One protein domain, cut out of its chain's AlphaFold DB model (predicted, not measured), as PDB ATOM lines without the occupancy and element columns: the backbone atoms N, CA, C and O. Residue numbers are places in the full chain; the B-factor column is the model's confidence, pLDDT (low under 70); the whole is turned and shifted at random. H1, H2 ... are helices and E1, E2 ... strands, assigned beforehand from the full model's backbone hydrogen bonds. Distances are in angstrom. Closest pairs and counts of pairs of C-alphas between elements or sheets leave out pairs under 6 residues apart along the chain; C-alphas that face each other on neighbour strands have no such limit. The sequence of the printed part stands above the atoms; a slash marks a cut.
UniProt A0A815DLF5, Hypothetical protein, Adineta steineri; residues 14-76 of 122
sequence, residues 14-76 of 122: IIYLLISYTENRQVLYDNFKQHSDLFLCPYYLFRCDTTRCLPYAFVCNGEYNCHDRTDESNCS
ATOM      1  N   ILE A  14     -43.305 -14.265  31.042       87.69
ATOM      2  CA  ILE A  14     -43.338 -15.379  30.083       87.69
ATOM      3  C   ILE A  14     -42.274 -15.194  28.990       87.69
ATOM      4  O   ILE A  14     -41.540 -16.136  28.700       87.69
ATOM      5  N   ILE A  15     -42.132 -13.990  28.426       86.56
ATOM      6  CA  ILE A  15     -41.101 -13.687  27.420       86.56
ATOM      7  C   ILE A  15     -39.689 -13.895  27.990       86.56
ATOM      8  O   ILE A  15     -38.885 -14.567  27.349       86.56
ATOM      9  N   TYR A  16     -39.386 -13.399  29.194       84.50
ATOM     10  CA  TYR A  16     -38.074 -13.598  29.827       84.50
ATOM     11  C   TYR A  16     -37.758 -15.082  30.076       84.50
ATOM     12  O   TYR A  16     -36.640 -15.523  29.805       84.50
ATOM     13  N   LEU A  17     -38.737 -15.866  30.542       83.50
ATOM     14  CA  LEU A  17     -38.572 -17.309  30.751       83.50
ATOM     15  C   LEU A  17     -38.351 -18.063  29.431       83.50
ATOM     16  O   LEU A  17     -37.493 -18.942  29.370       83.50
ATOM     17  N   LEU A  18     -39.078 -17.704  28.368       84.12
ATOM     18  CA  LEU A  18     -38.898 -18.296  27.041       84.12
ATOM     19  C   LEU A  18     -37.531 -17.945  26.440       84.12
ATOM     20  O   LEU A  18     -36.854 -18.847  25.951       84.12
ATOM     21  N   ILE A  19     -37.096 -16.681  26.524       78.69
ATOM     22  CA  ILE A  19     -35.774 -16.247  26.040       78.69
ATOM     23  C   ILE A  19     -34.672 -17.013  26.778       78.69
ATOM     24  O   ILE A  19     -33.877 -17.696  26.132       78.69
ATOM     25  N   SER A  20     -34.695 -17.020  28.114       78.75
ATOM     26  CA  SER A  20     -33.703 -17.740  28.922       78.75
ATOM     27  C   SER A  20     -33.695 -19.250  28.636       78.75
ATOM     28  O   SER A  20     -32.631 -19.861  28.527       78.75
ATOM     29  N   TYR A  21     -34.862 -19.872  28.433       77.81
ATOM     30  CA  TYR A  21     -34.940 -21.275  28.015       77.81
ATOM     31  C   TYR A  21     -34.331 -21.501  26.621       77.81
ATOM     32  O   TYR A  21     -33.609 -22.479  26.415       77.81
ATOM     33  N   THR A  22     -34.566 -20.595  25.665       76.69
ATOM     34  CA  THR A  22     -33.970 -20.695  24.325       76.69
ATOM     35  C   THR A  22     -32.462 -20.471  24.316       76.69
ATOM     36  O   THR A  22     -31.773 -21.203  23.614       76.69
ATOM     37  N   GLU A  23     -31.929 -19.549  25.120       73.00
ATOM     38  CA  GLU A  23     -30.484 -19.312  25.249       73.00
ATOM     39  C   GLU A  23     -29.773 -20.548  25.819       73.00
ATOM     40  O   GLU A  23     -28.827 -21.053  25.215       73.00
ATOM     41  N   ASN A  24     -30.303 -21.131  26.901       68.19
ATOM     42  CA  ASN A  24     -29.798 -22.394  27.454       68.19
ATOM     43  C   ASN A  24     -29.890 -23.560  26.445       68.19
ATOM     44  O   ASN A  24     -29.008 -24.420  26.393       68.19
ATOM     45  N   ARG A  25     -30.934 -23.587  25.604       71.88
ATOM     46  CA  ARG A  25     -31.088 -24.586  24.535       71.88
ATOM     47  C   ARG A  25     -30.104 -24.382  23.379       71.88
ATOM     48  O   ARG A  25     -29.678 -25.379  22.803       71.88
ATOM     49  N   GLN A  26     -29.729 -23.143  23.047       71.06
ATOM     50  CA  GLN A  26     -28.672 -22.871  22.065       71.06
ATOM     51  C   GLN A  26     -27.309 -23.309  22.600       71.06
ATOM     52  O   GLN A  26     -26.608 -24.026  21.901       71.06
ATOM     53  N   VAL A  27     -26.992 -23.033  23.872       68.50
ATOM     54  CA  VAL A  27     -25.770 -23.560  24.511       68.50
ATOM     55  C   VAL A  27     -25.711 -25.088  24.414       68.50
ATOM     56  O   VAL A  27     -24.667 -25.637  24.064       68.50
ATOM     57  N   LEU A  28     -26.823 -25.795  24.653       68.06
ATOM     58  CA  LEU A  28     -26.881 -27.249  24.470       68.06
ATOM     59  C   LEU A  28     -26.672 -27.666  23.001       68.06
ATOM     60  O   LEU A  28     -25.959 -28.632  22.747       68.06
ATOM     61  N   TYR A  29     -27.269 -26.949  22.045       66.69
ATOM     62  CA  TYR A  29     -27.106 -27.214  20.612       66.69
ATOM     63  C   TYR A  29     -25.663 -26.988  20.142       66.69
ATOM     64  O   TYR A  29     -25.124 -27.841  19.445       66.69
ATOM     65  N   ASP A  30     -25.010 -25.914  20.585       68.44
ATOM     66  CA  ASP A  30     -23.617 -25.607  20.258       68.44
ATOM     67  C   ASP A  30     -22.652 -26.634  20.871       68.44
ATOM     68  O   ASP A  30     -21.754 -27.117  20.180       68.44
ATOM     69  N   ASN A  31     -22.884 -27.060  22.122       63.41
ATOM     70  CA  ASN A  31     -22.125 -28.152  22.753       63.41
ATOM     71  C   ASN A  31     -22.300 -29.486  21.999       63.41
ATOM     72  O   ASN A  31     -21.327 -30.202  21.768       63.41
ATOM     73  N   PHE A  32     -23.526 -29.823  21.577       63.78
ATOM     74  CA  PHE A  32     -23.775 -31.030  20.780       63.78
ATOM     75  C   PHE A  32     -23.193 -30.935  19.368       63.78
ATOM     76  O   PHE A  32     -22.708 -31.939  18.851       63.78
ATOM     77  N   LYS A  33     -23.185 -29.745  18.761       65.19
ATOM     78  CA  LYS A  33     -22.607 -29.512  17.435       65.19
ATOM     79  C   LYS A  33     -21.085 -29.660  17.443       65.19
ATOM     80  O   LYS A  33     -20.517 -30.298  16.560       65.19
ATOM     81  N   GLN A  34     -20.428 -29.173  18.495       51.69
ATOM     82  CA  GLN A  34     -18.993 -29.382  18.704       51.69
ATOM     83  C   GLN A  34     -18.623 -30.875  18.820       51.69
ATOM     84  O   GLN A  34     -17.513 -31.261  18.464       51.69
ATOM     85  N   HIS A  35     -19.570 -31.715  19.251       50.59
ATOM     86  CA  HIS A  35     -19.448 -33.175  19.282       50.59
ATOM     87  C   HIS A  35     -19.955 -33.902  18.019       50.59
ATOM     88  O   HIS A  35     -19.590 -35.061  17.830       50.59
ATOM     89  N   SER A  36     -20.763 -33.274  17.153       61.25
ATOM     90  CA  SER A  36     -21.230 -33.875  15.889       61.25
ATOM     91  C   SER A  36     -20.273 -33.644  14.725       61.25
ATOM     92  O   SER A  36     -20.165 -34.495  13.847       61.25
ATOM     93  N   ASP A  37     -19.564 -32.514  14.735       57.84
ATOM     94  CA  ASP A  37     -18.617 -32.141  13.678       57.84
ATOM     95  C   ASP A  37     -17.222 -32.777  13.910       57.84
ATOM     96  O   ASP A  37     -16.336 -32.714  13.057       57.84
ATOM     97  N   LEU A  38     -17.040 -33.453  15.053       61.25
ATOM     98  CA  LEU A  38     -15.885 -34.283  15.395       61.25
ATOM     99  C   LEU A  38     -16.227 -35.775  15.278       61.25
ATOM    100  O   LEU A  38     -16.393 -36.473  16.279       61.25
ATOM    101  N   PHE A  39     -16.253 -36.293  14.047       64.44
ATOM    102  CA  PHE A  39     -16.287 -37.738  13.794       64.44
ATOM    103  C   PHE A  39     -14.923 -38.371  14.137       64.44
ATOM    104  O   PHE A  39     -14.115 -38.721  13.273       64.44
ATOM    105  N   LEU A  40     -14.617 -38.459  15.435       69.56
ATOM    106  CA  LEU A  40     -13.453 -39.188  15.923       69.56
ATOM    107  C   LEU A  40     -13.707 -40.685  15.775       69.56
ATOM    108  O   LEU A  40     -14.582 -41.253  16.430       69.56
ATOM    109  N   CYS A  41     -12.879 -41.338  14.965       78.50
ATOM    110  CA  CYS A  41     -12.793 -42.785  14.988       78.50
ATOM    111  C   CYS A  41     -12.374 -43.269  16.385       78.50
ATOM    112  O   CYS A  41     -11.480 -42.672  16.993       78.50
ATOM    113  N   PRO A  42     -12.975 -44.361  16.890       77.00
ATOM    114  CA  PRO A  42     -12.432 -45.089  18.027       77.00
ATOM    115  C   PRO A  42     -10.947 -45.388  17.809       77.00
ATOM    116  O   PRO A  42     -10.551 -45.751  16.706       77.00
ATOM    117  N   TYR A  43     -10.137 -45.282  18.863       73.75
ATOM    118  CA  TYR A  43      -8.667 -45.383  18.805       73.75
ATOM    119  C   TYR A  43      -8.125 -46.686  18.179       73.75
ATOM    120  O   TYR A  43      -6.959 -46.753  17.811       73.75
ATOM    121  N   TYR A  44      -8.952 -47.732  18.089       71.69
ATOM    122  CA  TYR A  44      -8.627 -49.028  17.484       71.69
ATOM    123  C   TYR A  44      -8.972 -49.116  15.983       71.69
ATOM    124  O   TYR A  44      -8.844 -50.188  15.392       71.69
ATOM    125  N   LEU A  45      -9.421 -48.019  15.363       77.44
ATOM    126  CA  LEU A  45      -9.689 -47.905  13.930       77.44
ATOM    127  C   LEU A  45      -8.808 -46.819  13.299       77.44
ATOM    128  O   LEU A  45      -8.619 -45.740  13.861       77.44
ATOM    129  N   PHE A  46      -8.340 -47.086  12.085       82.19
ATOM    130  CA  PHE A  46      -7.753 -46.085  11.207       82.19
ATOM    131  C   PHE A  46      -8.830 -45.098  10.740       82.19
ATOM    132  O   PHE A  46      -9.967 -45.491  10.467       82.19
ATOM    133  N   ARG A  47      -8.473 -43.817  10.625       83.69
ATOM    134  CA  ARG A  47      -9.340 -42.773  10.075       83.69
ATOM    135  C   ARG A  47      -8.854 -42.412   8.677       83.69
ATOM    136  O   ARG A  47      -7.734 -41.927   8.562       83.69
ATOM    137  N   CYS A  48      -9.708 -42.603   7.673       84.06
ATOM    138  CA  CYS A  48      -9.461 -42.116   6.316       84.06
ATOM    139  C   CYS A  48      -9.486 -40.574   6.324       84.06
ATOM    140  O   CYS A  48      -8.471 -39.883   6.319       84.06
ATOM    141  N   ASP A  49     -10.695 -40.051   6.503       78.25
ATOM    142  CA  ASP A  49     -11.091 -38.653   6.447       78.25
ATOM    143  C   ASP A  49     -12.001 -38.330   7.652       78.25
ATOM    144  O   ASP A  49     -12.095 -39.091   8.615       78.25
ATOM    145  N   THR A  50     -12.717 -37.209   7.635       69.12
ATOM    146  CA  THR A  50     -13.724 -36.894   8.666       69.12
ATOM    147  C   THR A  50     -15.036 -37.683   8.529       69.12
ATOM    148  O   THR A  50     -15.994 -37.357   9.225       69.12
ATOM    149  N   THR A  51     -15.126 -38.694   7.654       72.88
ATOM    150  CA  THR A  51     -16.384 -39.413   7.374       72.88
ATOM    151  C   THR A  51     -16.309 -40.926   7.578       72.88
ATOM    152  O   THR A  51     -17.344 -41.549   7.827       72.88
ATOM    153  N   ARG A  52     -15.115 -41.541   7.520       84.62
ATOM    154  CA  ARG A  52     -14.969 -43.003   7.590       84.62
ATOM    155  C   ARG A  52     -13.816 -43.502   8.460       84.62
ATOM    156  O   ARG A  52     -12.678 -43.037   8.391       84.62
ATOM    157  N   CYS A  53     -14.132 -44.563   9.200       87.50
ATOM    158  CA  CYS A  53     -13.195 -45.364   9.978       87.50
ATOM    159  C   CYS A  53     -13.056 -46.766   9.372       87.50
ATOM    160  O   CYS A  53     -14.057 -47.365   8.969       87.50
ATOM    161  N   LEU A  54     -11.840 -47.309   9.355       81.94
ATOM    162  CA  LEU A  54     -11.525 -48.663   8.899       81.94
ATOM    163  C   LEU A  54     -10.772 -49.443   9.987       81.94
ATOM    164  O   LEU A  54      -9.933 -48.873  10.681       81.94
ATOM    165  N   PRO A  55     -11.003 -50.755  10.144       82.44
ATOM    166  CA  PRO A  55     -10.078 -51.613  10.877       82.44
ATOM    167  C   PRO A  55      -8.669 -51.554  10.270       82.44
ATOM    168  O   PRO A  55      -8.531 -51.578   9.052       82.44
ATOM    169  N   TYR A  56      -7.623 -51.559  11.103       75.75
ATOM    170  CA  TYR A  56      -6.222 -51.501  10.650       75.75
ATOM    171  C   TYR A  56      -5.802 -52.634   9.689       75.75
ATOM    172  O   TYR A  56      -4.803 -52.501   8.995       75.75
ATOM    173  N   ALA A  57      -6.568 -53.728   9.606       75.44
ATOM    174  CA  ALA A  57      -6.375 -54.792   8.614       75.44
ATOM    175  C   ALA A  57      -6.678 -54.364   7.158       75.44
ATOM    176  O   ALA A  57      -6.355 -55.102   6.230       75.44
ATOM    177  N   PHE A  58      -7.302 -53.198   6.965       78.38
ATOM    178  CA  PHE A  58      -7.608 -52.584   5.670       78.38
ATOM    179  C   PHE A  58      -6.687 -51.395   5.343       78.38
ATOM    180  O   PHE A  58      -7.075 -50.504   4.599       78.38
ATOM    181  N   VAL A  59      -5.502 -51.329   5.958       80.75
ATOM    182  CA  VAL A  59      -4.485 -50.298   5.698       80.75
ATOM    183  C   VAL A  59      -3.270 -50.977   5.078       80.75
ATOM    184  O   VAL A  59      -2.774 -51.959   5.636       80.75
ATOM    185  N   CYS A  60      -2.783 -50.464   3.948       79.25
ATOM    186  CA  CYS A  60      -1.717 -51.074   3.148       79.25
ATOM    187  C   CYS A  60      -1.982 -52.550   2.783       79.25
ATOM    188  O   CYS A  60      -1.065 -53.380   2.815       79.25
ATOM    189  N   ASN A  61      -3.236 -52.888   2.463       76.88
ATOM    190  CA  ASN A  61      -3.652 -54.218   2.010       76.88
ATOM    191  C   ASN A  61      -3.687 -54.345   0.471       76.88
ATOM    192  O   ASN A  61      -3.847 -55.457  -0.036       76.88
ATOM    193  N   GLY A  62      -3.513 -53.240  -0.265       76.31
ATOM    194  CA  GLY A  62      -3.563 -53.191  -1.728       76.31
ATOM    195  C   GLY A  62      -4.960 -52.958  -2.322       76.31
ATOM    196  O   GLY A  62      -5.101 -52.943  -3.547       76.31
ATOM    197  N   GLU A  63      -5.987 -52.756  -1.494       81.69
ATOM    198  CA  GLU A  63      -7.332 -52.351  -1.902       81.69
ATOM    199  C   GLU A  63      -7.638 -50.931  -1.420       81.69
ATOM    200  O   GLU A  63      -7.529 -50.623  -0.241       81.69
ATOM    201  N   TYR A  64      -8.129 -50.064  -2.309       88.06
ATOM    202  CA  TYR A  64      -8.621 -48.745  -1.905       88.06
ATOM    203  C   TYR A  64      -9.961 -48.879  -1.171       88.06
ATOM    204  O   TYR A  64     -11.034 -48.895  -1.784       88.06
ATOM    205  N   ASN A  65      -9.905 -48.999   0.150       87.62
ATOM    206  CA  ASN A  65     -11.053 -49.088   1.035       87.62
ATOM    207  C   ASN A  65     -11.506 -47.691   1.526       87.62
ATOM    208  O   ASN A  65     -12.706 -47.502   1.757       87.62
ATOM    209  N   CYS A  66     -10.611 -46.701   1.609       88.56
ATOM    210  CA  CYS A  66     -10.895 -45.276   1.818       88.56
ATOM    211  C   CYS A  66     -11.293 -44.553   0.512       88.56
ATOM    212  O   CYS A  66     -10.890 -44.932  -0.587       88.56
ATOM    213  N   HIS A  67     -12.067 -43.463   0.615       87.94
ATOM    214  CA  HIS A  67     -12.493 -42.671  -0.556       87.94
ATOM    215  C   HIS A  67     -11.373 -41.762  -1.093       87.94
ATOM    216  O   HIS A  67     -11.150 -41.666  -2.298       87.94
ATOM    217  N   ASP A  68     -10.650 -41.134  -0.171       87.62
ATOM    218  CA  ASP A  68      -9.437 -40.334  -0.356       87.62
ATOM    219  C   ASP A  68      -8.166 -41.187  -0.530       87.62
ATOM    220  O   ASP A  68      -7.105 -40.640  -0.827       87.62
ATOM    221  N   ARG A  69      -8.285 -42.521  -0.415       87.06
ATOM    222  CA  ARG A  69      -7.211 -43.514  -0.617       87.06
ATOM    223  C   ARG A  69      -6.048 -43.409   0.379       87.06
ATOM    224  O   ARG A  69      -4.936 -43.840   0.077       87.06
ATOM    225  N   THR A  70      -6.278 -42.811   1.547       84.69
ATOM    226  CA  THR A  70      -5.248 -42.576   2.574       84.69
ATOM    227  C   THR A  70      -4.802 -43.836   3.317       84.69
ATOM    228  O   THR A  70      -3.718 -43.847   3.896       84.69
ATOM    229  N   ASP A  71      -5.588 -44.907   3.234       85.38
ATOM    230  CA  ASP A  71      -5.215 -46.281   3.585       85.38
ATOM    231  C   ASP A  71      -4.049 -46.833   2.752       85.38
ATOM    232  O   ASP A  71      -3.261 -47.625   3.265       85.38
ATOM    233  N   GLU A  72      -3.911 -46.386   1.501       87.56
ATOM    234  CA  GLU A  72      -2.904 -46.871   0.550       87.56
ATOM    235  C   GLU A  72      -1.876 -45.790   0.135       87.56
ATOM    236  O   GLU A  72      -0.864 -46.088  -0.499       87.56
ATOM    237  N   SER A  73      -2.087 -44.513   0.489       80.38
ATOM    238  CA  SER A  73      -1.288 -43.393  -0.046       80.38
ATOM    239  C   SER A  73       0.086 -43.183   0.601       80.38
ATOM    240  O   SER A  73       0.915 -42.480   0.027       80.38
ATOM    241  N   ASN A  74       0.326 -43.716   1.805       70.25
ATOM    242  CA  ASN A  74       1.598 -43.567   2.536       70.25
ATOM    243  C   ASN A  74       2.194 -44.920   2.967       70.25
ATOM    244  O   ASN A  74       2.888 -45.039   3.981       70.25
ATOM    245  N   CYS A  75       1.925 -45.958   2.178       72.62
ATOM    246  CA  CYS A  75       2.531 -47.274   2.321       72.62
ATOM    247  C   CYS A  75       3.971 -47.240   1.788       72.62
ATOM    248  O   CYS A  75       4.251 -47.731   0.695       72.62
ATOM    249  N   SER A  76       4.878 -46.600   2.539       56.47
ATOM    250  CA  SER A  76       6.289 -46.454   2.161       56.47
ATOM    251  C   SER A  76       6.882 -47.805   1.762       56.47
ATOM    252  O   SER A  76       6.922 -48.747   2.553       56.47
TER     253      SER A  76
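What this domain is: This is residues 14 to 76 of the 122 residues of the protein "Hypothetical protein" of Adineta steineri (UniProt A0A815DLF5). One long helix, H1, sticks out like a handle from a small head, which holds a short two-strand hairpin, E1 and E2, and the winding stretch of residues 56 to 76 with no named element. The helix and the head follow one another along the longest axis, and residues 14 to 36 stand free. The printed part has 63 residues, with one named helix and two named strands in the order H1, E1, E2; the two strands form an antiparallel sheet in the order E1 - E2. The class is mixed, helices and strands, though under half of the residues, 29 of 63, are in named elements. The whole is extended, with a radius of gyration of the C-alphas of 19.7 A, and it is a rod that spans 63 by 20 by 15 A.

Where its parts are: The printed part begins with H1, residues 14 to 36, from C-alpha 14 at (-43.338, -15.379, 30.083) to C-alpha 36 at (-21.230, -33.875, 15.889), a length of 32.1 A. Strand E1, residues 45 to 47, begins with C-alpha 45 at (-9.689, -47.905, 13.930) and is 6.4 A long. Strand E2, residues 53 to 55, is 7.0 A long and ends with C-alpha 55 at (-10.078, -51.613, 10.877). Residues 56 to 76 follow with no named element.

How they stand to each other: In H1 every O i to N i+4 pair is within hydrogen-bond range. A short link of 8 residues joins H1 to E1. H1 and E2 are apart. E1 and E2 form a hairpin with a tight link of 5 residues. They are antiparallel neighbours, with 140 degrees between their N-to-C directions. The C-alphas of Arg 47 and Cys 53 face each other at 4.6 A, and those of Leu 45 and Pro 55 at 4.8 A. N 46 and O 54 are within hydrogen-bond range at 2.8 A, as are N 54 and O 46 at 2.8 A.

The domain as a whole: The two C-alphas farthest apart are those of Ile 14 and Ser 76, the first and last printed residues, at 64.9 A. Without the residues that stand free, the body has 40 residues, spans 29 by 19 by 15 A and has a radius of gyration of 9.7 A. The C-alphas of residues 56 to 76 lie 15 to 27 A from the mean of the C-alphas. The printed part has no cut, and no link between named elements is long. The mean pLDDT of the printed part is 75.8; confidence is low, under 70, at residue 24, residues 27 to 40, residue 50 and residue 76.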